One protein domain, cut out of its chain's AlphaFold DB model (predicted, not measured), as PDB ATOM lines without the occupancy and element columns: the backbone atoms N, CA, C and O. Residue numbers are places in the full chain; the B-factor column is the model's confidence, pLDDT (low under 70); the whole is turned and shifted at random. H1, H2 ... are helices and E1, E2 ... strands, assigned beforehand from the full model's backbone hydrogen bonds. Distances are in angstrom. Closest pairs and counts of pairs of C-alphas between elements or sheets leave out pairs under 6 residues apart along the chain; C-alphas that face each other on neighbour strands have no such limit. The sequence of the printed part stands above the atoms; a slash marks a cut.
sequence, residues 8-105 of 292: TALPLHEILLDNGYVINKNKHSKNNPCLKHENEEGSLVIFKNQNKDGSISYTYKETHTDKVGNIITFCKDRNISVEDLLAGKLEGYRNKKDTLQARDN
ATOM      1  N   THR A   8     291.309 247.131 129.205       92.38
ATOM      2  CA  THR A   8     290.345 246.027 129.139       92.38
ATOM      3  C   THR A   8     289.160 246.196 130.088       92.38
ATOM      4  O   THR A   8     288.155 245.525 129.885       92.38
ATOM      5  N   ALA A   9     289.236 247.079 131.086       92.75
ATOM      6  CA  ALA A   9     288.136 247.386 131.999       92.75
ATOM      7  C   ALA A   9     287.186 248.469 131.457       92.75
ATOM      8  O   ALA A   9     286.173 248.755 132.089       92.75
ATOM      9  N   LEU A  10     287.492 249.081 130.308       94.25
ATOM     10  CA  LEU A  10     286.630 250.098 129.713       94.25
ATOM     11  C   LEU A  10     285.413 249.459 129.022       94.25
ATOM     12  O   LEU A  10     285.566 248.419 128.372       94.25
ATOM     13  N   PRO A  11     284.216 250.076 129.104       94.81
ATOM     14  CA  PRO A  11     282.982 249.531 128.545       94.81
ATOM     15  C   PRO A  11     283.022 249.514 127.013       94.81
ATOM     16  O   PRO A  11     282.580 250.446 126.345       94.81
ATOM     17  N   LEU A  12     283.533 248.418 126.444       95.81
ATOM     18  CA  LEU A  12     283.820 248.310 125.011       95.81
ATOM     19  C   LEU A  12     282.601 248.615 124.126       95.81
ATOM     20  O   LEU A  12     282.738 249.288 123.117       95.81
ATOM     21  N   HIS A  13     281.404 248.169 124.513       95.25
ATOM     22  CA  HIS A  13     280.181 248.456 123.756       95.25
ATOM     23  C   HIS A  13     279.887 249.958 123.633       95.25
ATOM     24  O   HIS A  13     279.527 250.405 122.554       95.25
ATOM     25  N   GLU A  14     280.075 250.733 124.702       95.25
ATOM     26  CA  GLU A  14     279.864 252.185 124.697       95.25
ATOM     27  C   GLU A  14     280.889 252.889 123.807       95.25
ATOM     28  O   GLU A  14     280.535 253.779 123.040       95.25
ATOM     29  N   ILE A  15     282.149 252.449 123.871       96.06
ATOM     30  CA  ILE A  15     283.218 252.967 123.010       96.06
ATOM     31  C   ILE A  15     282.879 252.712 121.541       96.06
ATOM     32  O   ILE A  15     282.972 253.616 120.720       96.06
ATOM     33  N   LEU A  16     282.458 251.494 121.198       96.06
ATOM     34  CA  LEU A  16     282.138 251.140 119.816       96.06
ATOM     35  C   LEU A  16     280.900 251.882 119.295       96.06
ATOM     36  O   LEU A  16     280.903 252.315 118.146       96.06
ATOM     37  N   LEU A  17     279.869 252.074 120.125       95.25
ATOM     38  CA  LEU A  17     278.685 252.866 119.762       95.25
ATOM     39  C   LEU A  17     279.051 254.320 119.431       95.25
ATOM     40  O   LEU A  17     278.566 254.868 118.444       95.25
ATOM     41  N   ASP A  18     279.958 254.917 120.203       94.94
ATOM     42  CA  ASP A  18     280.490 256.258 119.932       94.94
ATOM     43  C   ASP A  18     281.346 256.326 118.653       94.94
ATOM     44  O   ASP A  18     281.554 257.411 118.115       94.94
ATOM     45  N   ASN A  19     281.825 255.178 118.163       94.50
ATOM     46  CA  ASN A  19     282.648 255.029 116.963       94.50
ATOM     47  C   ASN A  19     281.856 254.443 115.777       94.50
ATOM     48  O   ASN A  19     282.404 253.721 114.947       94.50
ATOM     49  N   GLY A  20     280.552 254.725 115.695       94.19
ATOM     50  CA  GLY A  20     279.734 254.420 114.513       94.19
ATOM     51  C   GLY A  20     279.186 252.993 114.436       94.19
ATOM     52  O   GLY A  20     278.454 252.669 113.500       94.19
ATOM     53  N   TYR A  21     279.465 252.129 115.418       96.50
ATOM     54  CA  TYR A  21     278.766 250.848 115.500       96.50
ATOM     55  C   TYR A  21     277.307 251.057 115.900       96.50
ATOM     56  O   TYR A  21     276.963 251.938 116.683       96.50
ATOM     57  N   VAL A  22     276.441 250.167 115.425       96.25
ATOM     58  CA  VAL A  22     275.014 250.168 115.758       96.25
ATOM     59  C   VAL A  22     274.577 248.825 116.327       96.25
ATOM     60  O   VAL A  22     275.135 247.769 116.017       96.25
ATOM     61  N   ILE A  23     273.530 248.841 117.152       94.12
ATOM     62  CA  ILE A  23     272.965 247.624 117.739       94.12
ATOM     63  C   ILE A  23     272.309 246.763 116.651       94.12
ATOM     64  O   ILE A  23     271.390 247.183 115.943       94.12
ATOM     65  N   ASN A  24     272.728 245.503 116.569       91.38
ATOM     66  CA  ASN A  24     272.063 244.471 115.792       91.38
ATOM     67  C   ASN A  24     270.831 243.952 116.553       91.38
ATOM     68  O   ASN A  24     270.905 242.963 117.291       91.38
ATOM     69  N   LYS A  25     269.689 244.622 116.346       84.44
ATOM     70  CA  LYS A  25     268.404 244.332 117.013       84.44
ATOM     71  C   LYS A  25     267.986 242.857 116.933       84.44
ATOM     72  O   LYS A  25     267.427 242.318 117.879       84.44
ATOM     73  N   ASN A  26     268.343 242.166 115.851       76.56
ATOM     74  CA  ASN A  26     267.954 240.772 115.632       76.56
ATOM     75  C   ASN A  26     268.766 239.756 116.454       76.56
ATOM     76  O   ASN A  26     268.339 238.606 116.590       76.56
ATOM     77  N   LYS A  27     269.950 240.137 116.953       76.19
ATOM     78  CA  LYS A  27     270.915 239.212 117.580       76.19
ATOM     79  C   LYS A  27     271.409 239.643 118.961       76.19
ATOM     80  O   LYS A  27     272.112 238.867 119.604       76.19
ATOM     81  N   HIS A  28     271.103 240.858 119.411       84.56
ATOM     82  CA  HIS A  28     271.550 241.331 120.721       84.56
ATOM     83  C   HIS A  28     270.726 240.733 121.872       84.56
ATOM     84  O   HIS A  28     269.596 240.277 121.686       84.56
ATOM     85  N   SER A  29     271.276 240.749 123.083       80.94
ATOM     86  CA  SER A  29     270.512 240.511 124.308       80.94
ATOM     87  C   SER A  29     270.835 241.566 125.360       80.94
ATOM     88  O   SER A  29     271.846 242.258 125.251       80.94
ATOM     89  N   LYS A  30     269.992 241.673 126.396       81.31
ATOM     90  CA  LYS A  30     270.120 242.684 127.464       81.31
ATOM     91  C   LYS A  30     271.535 242.773 128.052       81.31
ATOM     92  O   LYS A  30     272.034 243.866 128.266       81.31
ATOM     93  N   ASN A  31     272.168 241.622 128.290       85.69
ATOM     94  CA  ASN A  31     273.492 241.548 128.914       85.69
ATOM     95  C   ASN A  31     274.632 241.347 127.903       85.69
ATOM     96  O   ASN A  31     275.789 241.385 128.299       85.69
ATOM     97  N   ASN A  32     274.325 241.099 126.623       89.81
ATOM     98  CA  ASN A  32     275.336 240.876 125.586       89.81
ATOM     99  C   ASN A  32     274.927 241.618 124.310       89.81
ATOM    100  O   ASN A  32     274.279 241.037 123.427       89.81
ATOM    101  N   PRO A  33     275.248 242.920 124.225       93.25
ATOM    102  CA  PRO A  33     275.016 243.706 123.029       93.25
ATOM    103  C   PRO A  33     275.709 243.057 121.833       93.25
ATOM    104  O   PRO A  33     276.874 242.677 121.912       93.25
ATOM    105  N   CYS A  34     274.987 242.928 120.726       94.44
ATOM    106  CA  CYS A  34     275.548 242.515 119.449       94.44
ATOM    107  C   CYS A  34     275.628 243.767 118.581       94.44
ATOM    108  O   CYS A  34     274.591 244.352 118.269       94.44
ATOM    109  N   LEU A  35     276.837 244.211 118.260       96.69
ATOM    110  CA  LEU A  35     277.106 245.432 117.510       96.69
ATOM    111  C   LEU A  35     277.509 245.087 116.079       96.69
ATOM    112  O   LEU A  35     278.174 244.083 115.849       96.69
ATOM    113  N   LYS A  36     277.111 245.903 115.112       95.81
ATOM    114  CA  LYS A  36     277.526 245.779 113.711       95.81
ATOM    115  C   LYS A  36     278.018 247.128 113.203       95.81
ATOM    116  O   LYS A  36     277.553 248.160 113.684       95.81
ATOM    117  N   HIS A  37     278.911 247.097 112.230       95.31
ATOM    118  CA  HIS A  37     279.403 248.274 111.530       95.31
ATOM    119  C   HIS A  37     279.202 248.062 110.030       95.31
ATOM    120  O   HIS A  37     279.270 246.928 109.564       95.31
ATOM    121  N   GLU A  38     278.911 249.121 109.280       92.31
ATOM    122  CA  GLU A  38     278.631 249.015 107.839       92.31
ATOM    123  C   GLU A  38     279.841 248.528 107.029       92.31
ATOM    124  O   GLU A  38     279.681 247.761 106.085       92.31
ATOM    125  N   ASN A  39     281.045 248.905 107.462       89.50
ATOM    126  CA  ASN A  39     282.305 248.559 106.798       89.50
ATOM    127  C   ASN A  39     282.922 247.238 107.290       89.50
ATOM    128  O   ASN A  39     284.071 246.950 106.968       89.50
ATOM    129  N   GLU A  40     282.203 246.451 108.098       88.69
ATOM    130  CA  GLU A  40     282.722 245.199 108.653       88.69
ATOM    131  C   GLU A  40     281.803 244.019 108.384       88.69
ATOM    132  O   GLU A  40     280.578 244.099 108.505       88.69
ATOM    133  N   GLU A  41     282.413 242.876 108.083       86.62
ATOM    134  CA  GLU A  41     281.674 241.636 107.946       86.62
ATOM    135  C   GLU A  41     281.276 241.073 109.322       86.62
ATOM    136  O   GLU A  41     282.078 240.901 110.244       86.62
ATOM    137  N   GLY A  42     279.994 240.739 109.462       87.38
ATOM    138  CA  GLY A  42     279.456 240.119 110.667       87.38
ATOM    139  C   GLY A  42     279.079 241.111 111.770       87.38
ATOM    140  O   GLY A  42     278.534 242.188 111.540       87.38
ATOM    141  N   SER A  43     279.195 240.674 113.018       94.25
ATOM    142  CA  SER A  43     278.837 241.453 114.203       94.25
ATOM    143  C   SER A  43     279.755 241.083 115.367       94.25
ATOM    144  O   SER A  43     280.372 240.016 115.369       94.25
ATOM    145  N   LEU A  44     279.820 241.947 116.372       95.81
ATOM    146  CA  LEU A  44     280.602 241.786 117.589       95.81
ATOM    147  C   LEU A  44     279.650 241.587 118.764       95.81
ATOM    148  O   LEU A  44     278.875 242.481 119.097       95.81
ATOM    149  N   VAL A  45     279.694 240.423 119.406       94.44
ATOM    150  CA  VAL A  45     278.966 240.194 120.660       94.44
ATOM    151  C   VAL A  45     279.856 240.627 121.815       94.44
ATOM    152  O   VAL A  45     280.935 240.067 121.986       94.44
ATOM    153  N   ILE A  46     279.413 241.613 122.591       95.69
ATOM    154  CA  ILE A  46     280.172 242.179 123.707       95.69
ATOM    155  C   ILE A  46     279.822 241.455 125.003       95.69
ATOM    156  O   ILE A  46     278.652 241.205 125.294       95.69
ATOM    157  N   PHE A  47     280.845 241.157 125.797       92.75
ATOM    158  CA  PHE A  47     280.729 240.523 127.102       92.75
ATOM    159  C   PHE A  47     281.392 241.389 128.161       92.75
ATOM    160  O   PHE A  47     282.514 241.856 127.973       92.75
ATOM    161  N   LYS A  48     280.710 241.550 129.294       92.94
ATOM    162  CA  LYS A  48     281.296 242.035 130.541       92.94
ATOM    163  C   LYS A  48     281.607 240.827 131.410       92.94
ATOM    164  O   LYS A  48     280.735 239.988 131.628       92.94
ATOM    165  N   ASN A  49     282.833 240.737 131.892       89.31
ATOM    166  CA  ASN A  49     283.353 239.595 132.627       89.31
ATOM    167  C   ASN A  49     283.844 240.051 133.997       89.31
ATOM    168  O   ASN A  49     284.463 241.107 134.109       89.31
ATOM    169  N   GLN A  50     283.603 239.228 135.008       86.94
ATOM    170  CA  GLN A  50     284.268 239.299 136.296       86.94
ATOM    171  C   GLN A  50     285.387 238.257 136.307       86.94
ATOM    172  O   GLN A  50     285.167 237.065 136.081       86.94
ATOM    173  N   ASN A  51     286.609 238.738 136.493       83.19
ATOM    174  CA  ASN A  51     287.808 237.926 136.596       83.19
ATOM    175  C   ASN A  51     287.886 237.284 137.991       83.19
ATOM    176  O   ASN A  51     287.198 237.696 138.924       83.19
ATOM    177  N   LYS A  52     288.754 236.279 138.151       77.00
ATOM    178  CA  LYS A  52     288.903 235.535 139.418       77.00
ATOM    179  C   LYS A  52     289.307 236.406 140.610       77.00
ATOM    180  O   LYS A  52     288.971 236.083 141.739       77.00
ATOM    181  N   ASP A  53     290.028 237.489 140.353       80.81
ATOM    182  CA  ASP A  53     290.431 238.487 141.348       80.81
ATOM    183  C   ASP A  53     289.329 239.526 141.642       80.81
ATOM    184  O   ASP A  53     289.553 240.477 142.385       80.81
ATOM    185  N   GLY A  54     288.140 239.365 141.052       80.94
ATOM    186  CA  GLY A  54     287.015 240.288 141.165       80.94
ATOM    187  C   GLY A  54     287.084 241.490 140.220       80.94
ATOM    188  O   GLY A  54     286.126 242.262 140.167       80.94
ATOM    189  N   SER A  55     288.167 241.657 139.453       87.56
ATOM    190  CA  SER A  55     288.284 242.759 138.493       87.56
ATOM    191  C   SER A  55     287.335 242.585 137.303       87.56
ATOM    192  O   SER A  55     286.957 241.470 136.943       87.56
ATOM    193  N   ILE A  56     286.940 243.694 136.676       90.62
ATOM    194  CA  ILE A  56     286.043 243.684 135.513       90.62
ATOM    195  C   ILE A  56     286.844 243.798 134.218       90.62
ATOM    196  O   ILE A  56     287.780 244.591 134.122       90.62
ATOM    197  N   SER A  57     286.443 243.037 133.199       92.62
ATOM    198  CA  SER A  57     286.954 243.182 131.837       92.62
ATOM    199  C   SER A  57     285.857 243.074 130.778       92.62
ATOM    200  O   SER A  57     284.863 242.371 130.957       92.62
ATOM    201  N   TYR A  58     286.055 243.744 129.646       94.69
ATOM    202  CA  TYR A  58     285.177 243.693 128.486       94.69
ATOM    203  C   TYR A  58     285.883 243.002 127.326       94.69
ATOM    204  O   TYR A  58     287.025 243.317 126.977       94.69
ATOM    205  N   THR A  59     285.182 242.059 126.713       95.00
ATOM    206  CA  THR A  59     285.644 241.323 125.535       95.00
ATOM    207  C   THR A  59     284.583 241.355 124.446       95.00
ATOM    208  O   THR A  59     283.414 241.642 124.703       95.00
ATOM    209  N   TYR A  60     284.988 241.064 123.215       94.94
ATOM    210  CA  TYR A  60     284.083 240.829 122.101       94.94
ATOM    211  C   TYR A  60     284.307 239.439 121.513       94.94
ATOM    212  O   TYR A  60     285.403 238.885 121.616       94.94
ATOM    213  N   LYS A  61     283.273 238.897 120.867       93.06
ATOM    214  CA  LYS A  61     283.370 237.751 119.961       93.06
ATOM    215  C   LYS A  61     282.825 238.117 118.587       93.06
ATOM    216  O   LYS A  61     281.677 238.552 118.482       93.06
ATOM    217  N   GLU A  62     283.622 237.907 117.549       91.00
ATOM    218  CA  GLU A  62     283.203 238.061 116.155       91.00
ATOM    219  C   GLU A  62     282.269 236.925 115.751       91.00
ATOM    220  O   GLU A  62     282.580 235.750 115.926       91.00
ATOM    221  N   THR A  63     281.110 237.254 115.185       84.50
ATOM    222  CA  THR A  63     280.120 236.232 114.815       84.50
ATOM    223  C   THR A  63     280.497 235.422 113.579       84.50
ATOM    224  O   THR A  63     279.852 234.408 113.342       84.50
ATOM    225  N   HIS A  64     281.442 235.893 112.759       81.81
ATOM    226  CA  HIS A  64     281.807 235.249 111.492       81.81
ATOM    227  C   HIS A  64     283.065 234.368 111.614       81.81
ATOM    228  O   HIS A  64     283.121 233.318 110.986       81.81
ATOM    229  N   THR A  65     284.023 234.735 112.474       82.06
ATOM    230  CA  THR A  65     285.260 233.963 112.734       82.06
ATOM    231  C   THR A  65     285.272 233.235 114.075       82.06
ATOM    232  O   THR A  65     286.191 232.468 114.349       82.06
ATOM    233  N   ASP A  66     284.313 233.519 114.961       76.62
ATOM    234  CA  ASP A  66     284.346 233.140 116.376       76.62
ATOM    235  C   ASP A  66     285.561 233.684 117.168       76.62
ATOM    236  O   ASP A  66     285.736 233.321 118.339       76.62
ATOM    237  N   LYS A  67     286.363 234.592 116.586       86.44
ATOM    238  CA  LYS A  67     287.521 235.218 117.236       86.44
ATOM    239  C   LYS A  67     287.080 236.011 118.461       86.44
ATOM    240  O   LYS A  67     286.122 236.779 118.404       86.44
ATOM    241  N   VAL A  68     287.803 235.833 119.565       88.94
ATOM    242  CA  VAL A  68     287.593 236.578 120.811       88.94
ATOM    243  C   VAL A  68     288.715 237.592 120.982       88.94
ATOM    244  O   VAL A  68     289.887 237.261 120.808       88.94
ATOM    245  N   GLY A  69     288.362 238.817 121.350       92.88
ATOM    246  CA  GLY A  69     289.322 239.882 121.597       92.88
ATOM    247  C   GLY A  69     288.865 240.833 122.693       92.88
ATOM    248  O   GLY A  69     287.792 240.692 123.277       92.88
ATOM    249  N   ASN A  70     289.703 241.814 122.982       95.44
ATOM    250  CA  ASN A  70     289.394 242.957 123.835       95.44
ATOM    251  C   ASN A  70     289.773 244.240 123.083       95.44
ATOM    252  O   ASN A  70     290.199 244.169 121.931       95.44
ATOM    253  N   ILE A  71     289.656 245.403 123.718       95.69
ATOM    254  CA  ILE A  71     289.978 246.689 123.080       95.69
ATOM    255  C   ILE A  71     291.387 246.740 122.456       95.69
ATOM    256  O   ILE A  71     291.563 247.338 121.401       95.69
ATOM    257  N   ILE A  72     292.381 246.071 123.050       93.88
ATOM    258  CA  ILE A  72     293.764 246.062 122.552       93.88
ATOM    259  C   ILE A  72     293.834 245.270 121.244       93.88
ATOM    260  O   ILE A  72     294.363 245.754 120.247       93.88
ATOM    261  N   THR A  73     293.264 244.061 121.235       94.56
ATOM    262  CA  THR A  73     293.193 243.222 120.031       94.56
ATOM    263  C   THR A  73     292.366 243.895 118.941       94.56
ATOM    264  O   THR A  73     292.788 243.913 117.792       94.56
ATOM    265  N   PHE A  74     291.247 244.521 119.317       95.31
ATOM    266  CA  PHE A  74     290.387 245.270 118.407       95.31
ATOM    267  C   PHE A  74     291.170 246.353 117.660       95.31
ATOM    268  O   PHE A  74     291.127 246.402 116.431       95.31
ATOM    269  N   CYS A  75     291.920 247.175 118.405       94.88
ATOM    270  CA  CYS A  75     292.732 248.252 117.842       94.88
ATOM    271  C   CYS A  75     293.823 247.707 116.916       94.88
ATOM    272  O   CYS A  75     293.973 248.166 115.786       94.88
ATOM    273  N   LYS A  76     294.535 246.669 117.372       93.94
ATOM    274  CA  LYS A  76     295.595 246.014 116.600       93.94
ATOM    275  C   LYS A  76     295.080 245.451 115.275       93.94
ATOM    276  O   LYS A  76     295.706 245.669 114.245       93.94
ATOM    277  N   ASP A  77     293.964 244.730 115.302       92.44
ATOM    278  CA  ASP A  77     293.400 244.074 114.118       92.44
ATOM    279  C   ASP A  77     292.916 245.079 113.064       92.44
ATOM    280  O   ASP A  77     292.944 244.784 111.873       92.44
ATOM    281  N   ARG A  78     292.474 246.260 113.506       92.75
ATOM    282  CA  ARG A  78     291.942 247.328 112.645       92.75
ATOM    283  C   ARG A  78     292.971 248.396 112.298       92.75
ATOM    284  O   ARG A  78     292.634 249.352 111.609       92.75
ATOM    285  N   ASN A  79     294.213 248.230 112.755       94.56
ATOM    286  CA  ASN A  79     295.291 249.196 112.577       94.56
ATOM    287  C   ASN A  79     294.898 250.623 113.021       94.56
ATOM    288  O   ASN A  79     295.230 251.604 112.359       94.56
ATOM    289  N   ILE A  80     294.176 250.725 114.141       94.00
ATOM    290  CA  ILE A  80     293.809 251.995 114.784       94.00
ATOM    291  C   ILE A  80     294.546 252.127 116.116       94.00
ATOM    292  O   ILE A  80     294.826 251.123 116.779       94.00
ATOM    293  N   SER A  81     294.863 253.354 116.527       93.38
ATOM    294  CA  SER A  81     295.412 253.577 117.864       93.38
ATOM    295  C   SER A  81     294.303 253.547 118.920       93.38
ATOM    296  O   SER A  81     293.126 253.790 118.637       93.38
ATOM    297  N   VAL A  82     294.675 253.235 120.163       92.31
ATOM    298  CA  VAL A  82     293.730 253.267 121.287       92.31
ATOM    299  C   VAL A  82     293.301 254.707 121.562       92.31
ATOM    300  O   VAL A  82     292.147 254.959 121.901       92.31
ATOM    301  N   GLU A  83     294.215 255.656 121.401       91.44
ATOM    302  CA  GLU A  83     293.979 257.082 121.566       91.44
ATOM    303  C   GLU A  83     292.925 257.598 120.580       91.44
ATOM    304  O   GLU A  83     292.003 258.300 121.001       91.44
ATOM    305  N   ASP A  84     293.010 257.184 119.311       93.12
ATOM    306  CA  ASP A  84     292.027 257.535 118.281       93.12
ATOM    307  C   ASP A  84     290.663 256.923 118.597       93.12
ATOM    308  O   ASP A  84     289.653 257.624 118.565       93.12
ATOM    309  N   LEU A  85     290.627 255.640 118.982       94.62
ATOM    310  CA  LEU A  85     289.379 254.957 119.333       94.62
ATOM    311  C   LEU A  85     288.679 255.608 120.537       94.62
ATOM    312  O   LEU A  85     287.452 255.683 120.593       94.62
ATOM    313  N   LEU A  86     289.448 256.063 121.527       93.88
ATOM    314  CA  LEU A  86     288.902 256.738 122.704       93.88
ATOM    315  C   LEU A  86     288.562 258.208 122.435       93.88
ATOM    316  O   LEU A  86     287.790 258.780 123.206       93.88
ATOM    317  N   ALA A  87     289.139 258.823 121.398       91.12
ATOM    318  CA  ALA A  87     288.884 260.195 120.957       91.12
ATOM    319  C   ALA A  87     288.870 261.229 122.108       91.12
ATOM    320  O   ALA A  87     287.985 262.079 122.197       91.12
ATOM    321  N   GLY A  88     289.813 261.118 123.052       88.62
ATOM    322  CA  GLY A  88     289.914 262.014 124.218       88.62
ATOM    323  C   GLY A  88     288.863 261.802 125.321       88.62
ATOM    324  O   GLY A  88     288.875 262.518 126.321       88.62
ATOM    325  N   LYS A  89     287.979 260.803 125.207       91.31
ATOM    326  CA  LYS A  89     286.883 260.523 126.158       91.31
ATOM    327  C   LYS A  89     287.236 259.497 127.246       91.31
ATOM    328  O   LYS A  89     286.338 258.949 127.885       91.31
ATOM    329  N   LEU A  90     288.524 259.227 127.486       90.94
ATOM    330  CA  LEU A  90     288.991 258.191 128.424       90.94
ATOM    331  C   LEU A  90     288.319 258.286 129.807       90.94
ATOM    332  O   LEU A  90     287.768 257.298 130.293       90.94
ATOM    333  N   GLU A  91     288.323 259.471 130.421       89.00
ATOM    334  CA  GLU A  91     287.715 259.682 131.743       89.00
ATOM    335  C   GLU A  91     286.186 259.541 131.722       89.00
ATOM    336  O   GLU A  91     285.585 259.078 132.693       89.00
ATOM    337  N   GLY A  92     285.549 259.858 130.591       90.12
ATOM    338  CA  GLY A  92     284.124 259.615 130.383       90.12
ATOM    339  C   GLY A  92     283.791 258.125 130.435       90.12
ATOM    340  O   GLY A  92     282.843 257.732 131.111       90.12
ATOM    341  N   TYR A  93     284.602 257.281 129.794       92.25
ATOM    342  CA  TYR A  93     284.404 255.830 129.808       92.25
ATOM    343  C   TYR A  93     284.747 255.188 131.154       92.25
ATOM    344  O   TYR A  93     284.032 254.285 131.581       92.25
ATOM    345  N   ARG A  94     285.787 255.662 131.851       88.31
ATOM    346  CA  ARG A  94     286.177 255.148 133.181       88.31
ATOM    347  C   ARG A  94     285.078 255.297 134.225       88.31
ATOM    348  O   ARG A  94     284.898 254.415 135.057       88.31
ATOM    349  N   ASN A  95     284.341 256.401 134.162       84.00
ATOM    350  CA  ASN A  95     283.284 256.714 135.119       84.00
ATOM    351  C   ASN A  95     281.895 256.247 134.656       84.00
ATOM    352  O   ASN A  95     280.909 256.417 135.381       84.00
ATOM    353  N   LYS A  96     281.787 255.663 133.455       85.06
ATOM    354  CA  LYS A  96     280.500 255.257 132.897       85.06
ATOM    355  C   LYS A  96     279.994 254.001 133.598       85.06
ATOM    356  O   LYS A  96     280.617 252.944 133.558       85.06
ATOM    357  N   LYS A  97     278.818 254.108 134.216       78.31
ATOM    358  CA  LYS A  97     278.065 252.948 134.699       78.31
ATOM    359  C   LYS A  97     277.230 252.405 133.549       78.31
ATOM    360  O   LYS A  97     276.195 252.980 133.224       78.31
ATOM    361  N   ASP A  98     277.680 251.319 132.933       82.25
ATOM    362  CA  ASP A  98     276.833 250.583 131.995       82.25
ATOM    363  C   ASP A  98     275.820 249.680 132.710       82.25
ATOM    364  O   ASP A  98     275.909 249.409 133.911       82.25
ATOM    365  N   THR A  99     274.851 249.201 131.937       82.75
ATOM    366  CA  THR A  99     273.771 248.330 132.411       82.75
ATOM    367  C   THR A  99     274.085 246.841 132.263       82.75
ATOM    368  O   THR A  99     273.214 246.012 132.537       82.75
ATOM    369  N   LEU A 100     275.280 246.474 131.786       88.75
ATOM    370  CA  LEU A 100     275.630 245.077 131.556       88.75
ATOM    371  C   LEU A 100     275.935 244.393 132.887       88.75
ATOM    372  O   LEU A 100     276.664 244.911 133.740       88.75
ATOM    373  N   GLN A 101     275.401 243.187 133.049       86.50
ATOM    374  CA  GLN A 101     275.758 242.319 134.163       86.50
ATOM    375  C   GLN A 101     277.049 241.573 133.835       86.50
ATOM    376  O   GLN A 101     277.168 240.974 132.764       86.50
ATOM    377  N   ALA A 102     278.013 241.634 134.754       84.38
ATOM    378  CA  ALA A 102     279.256 240.895 134.616       84.38
ATOM    379  C   ALA A 102     278.975 239.395 134.736       84.38
ATOM    380  O   ALA A 102     278.292 238.950 135.658       84.38
ATOM    381  N   ARG A 103     279.492 238.627 133.785       77.81
ATOM    382  CA  ARG A 103     279.507 237.171 133.859       77.81
ATOM    383  C   ARG A 103     280.635 236.759 134.783       77.81
ATOM    384  O   ARG A 103     281.777 237.155 134.554       77.81
ATOM    385  N   ASP A 104     280.319 235.972 135.797       62.78
ATOM    386  CA  ASP A 104     281.347 235.337 136.601       62.78
ATOM    387  C   ASP A 104     281.966 234.192 135.789       62.78
ATOM    388  O   ASP A 104     281.322 233.177 135.526       62.78
ATOM    389  N   ASN A 105     283.201 234.393 135.326       53.16
ATOM    390  CA  ASN A 105     283.961 233.377 134.597       53.16
ATOM    391  C   ASN A 105     284.824 232.523 135.549       53.16
ATOM    392  O   ASN A 105     285.633 231.716 135.083       53.16
TER     393      ASN A 105
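This is residues 8 to 105 of the 292 residues of an uncharacterized protein of Helicobacter pylori (UniProt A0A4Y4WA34). A three-stranded antiparallel sheet, built mainly of the long hairpin E2 and E3 with the short E1 at one edge, forms a wall with the short helix H1 over one face. H2, H3 and H4 make an arc from the E3 edge round to the far side of H1, and the last stretch folds back to the sheet, where residues 103 to 104 pair with residues 49 to 50 of E2. The printed part has 98 residues, with four named helices and three named strands in the order H1, E1, E2, E3, H2, H3, H4; the sheet's order is E1, E2, E3. The class is mixed, helices and strands, though under half of the residues are in named elements. The whole is compact and rounded, with a radius of gyration of the C-alphas of 12.8 A and spans of 36 by 30 by 21 A.

H1 covers residues 12 to 18, 10.0 A long, from C-alpha 12 at (283.820, 248.310, 125.011). E1 is residues 34 to 36, E2 residues 44 to 50, 19.2 A, and E3 residues 56 to 62, 20.4 A, beginning at (286.043, 243.684, 135.513). H2 is residues 71 to 77, 9.9 A, H3 residues 82 to 86, and H4 residues 90 to 94, ending at C-alpha 94, (286.177, 255.148, 133.181).

E1, E2 and E3 form a meander, each strand the antiparallel neighbour of the one before. In the hairpin E1 and E2, N 35 and O 44 are within hydrogen-bond range at 2.8 A; in the hairpin E2 and E3, N 47 and O 59 are at 2.8 A. H1 is on the sheet at a height of 9.1 A, and only just stands up from it, rising 43 degrees. The closest C-alphas of H1 and E3, Leu 12 and Tyr 58, are 5.9 A apart. H2 only grazes the sheet, with residues 71 to 74. H2 and H3 touch, with the C-alphas of Cys 75 and Val 82 closest at 6.2 A. H1 is close to but not clearly touching H3, at Ile 15 and Leu 86, C-alphas 6.8 A apart, and H4, at Ile 15 and Tyr 93, 7.5 A. H3 and H4 meet only through their link; H2 and H4 are apart. In H1, H2, H3 and H4 every O i to N i+4 pair is within hydrogen-bond range.

The two C-alphas farthest apart, those of Glu 38 and Asp 53, are 37.1 A apart. The printed part has no cut. The link from H1 to E1, 15 residues, is long; within it residues 22 to 23 pair antiparallel with residues 35 to 36 of E1. The mean pLDDT of the printed part is 89.5, and residues 104 to 105 are under 70.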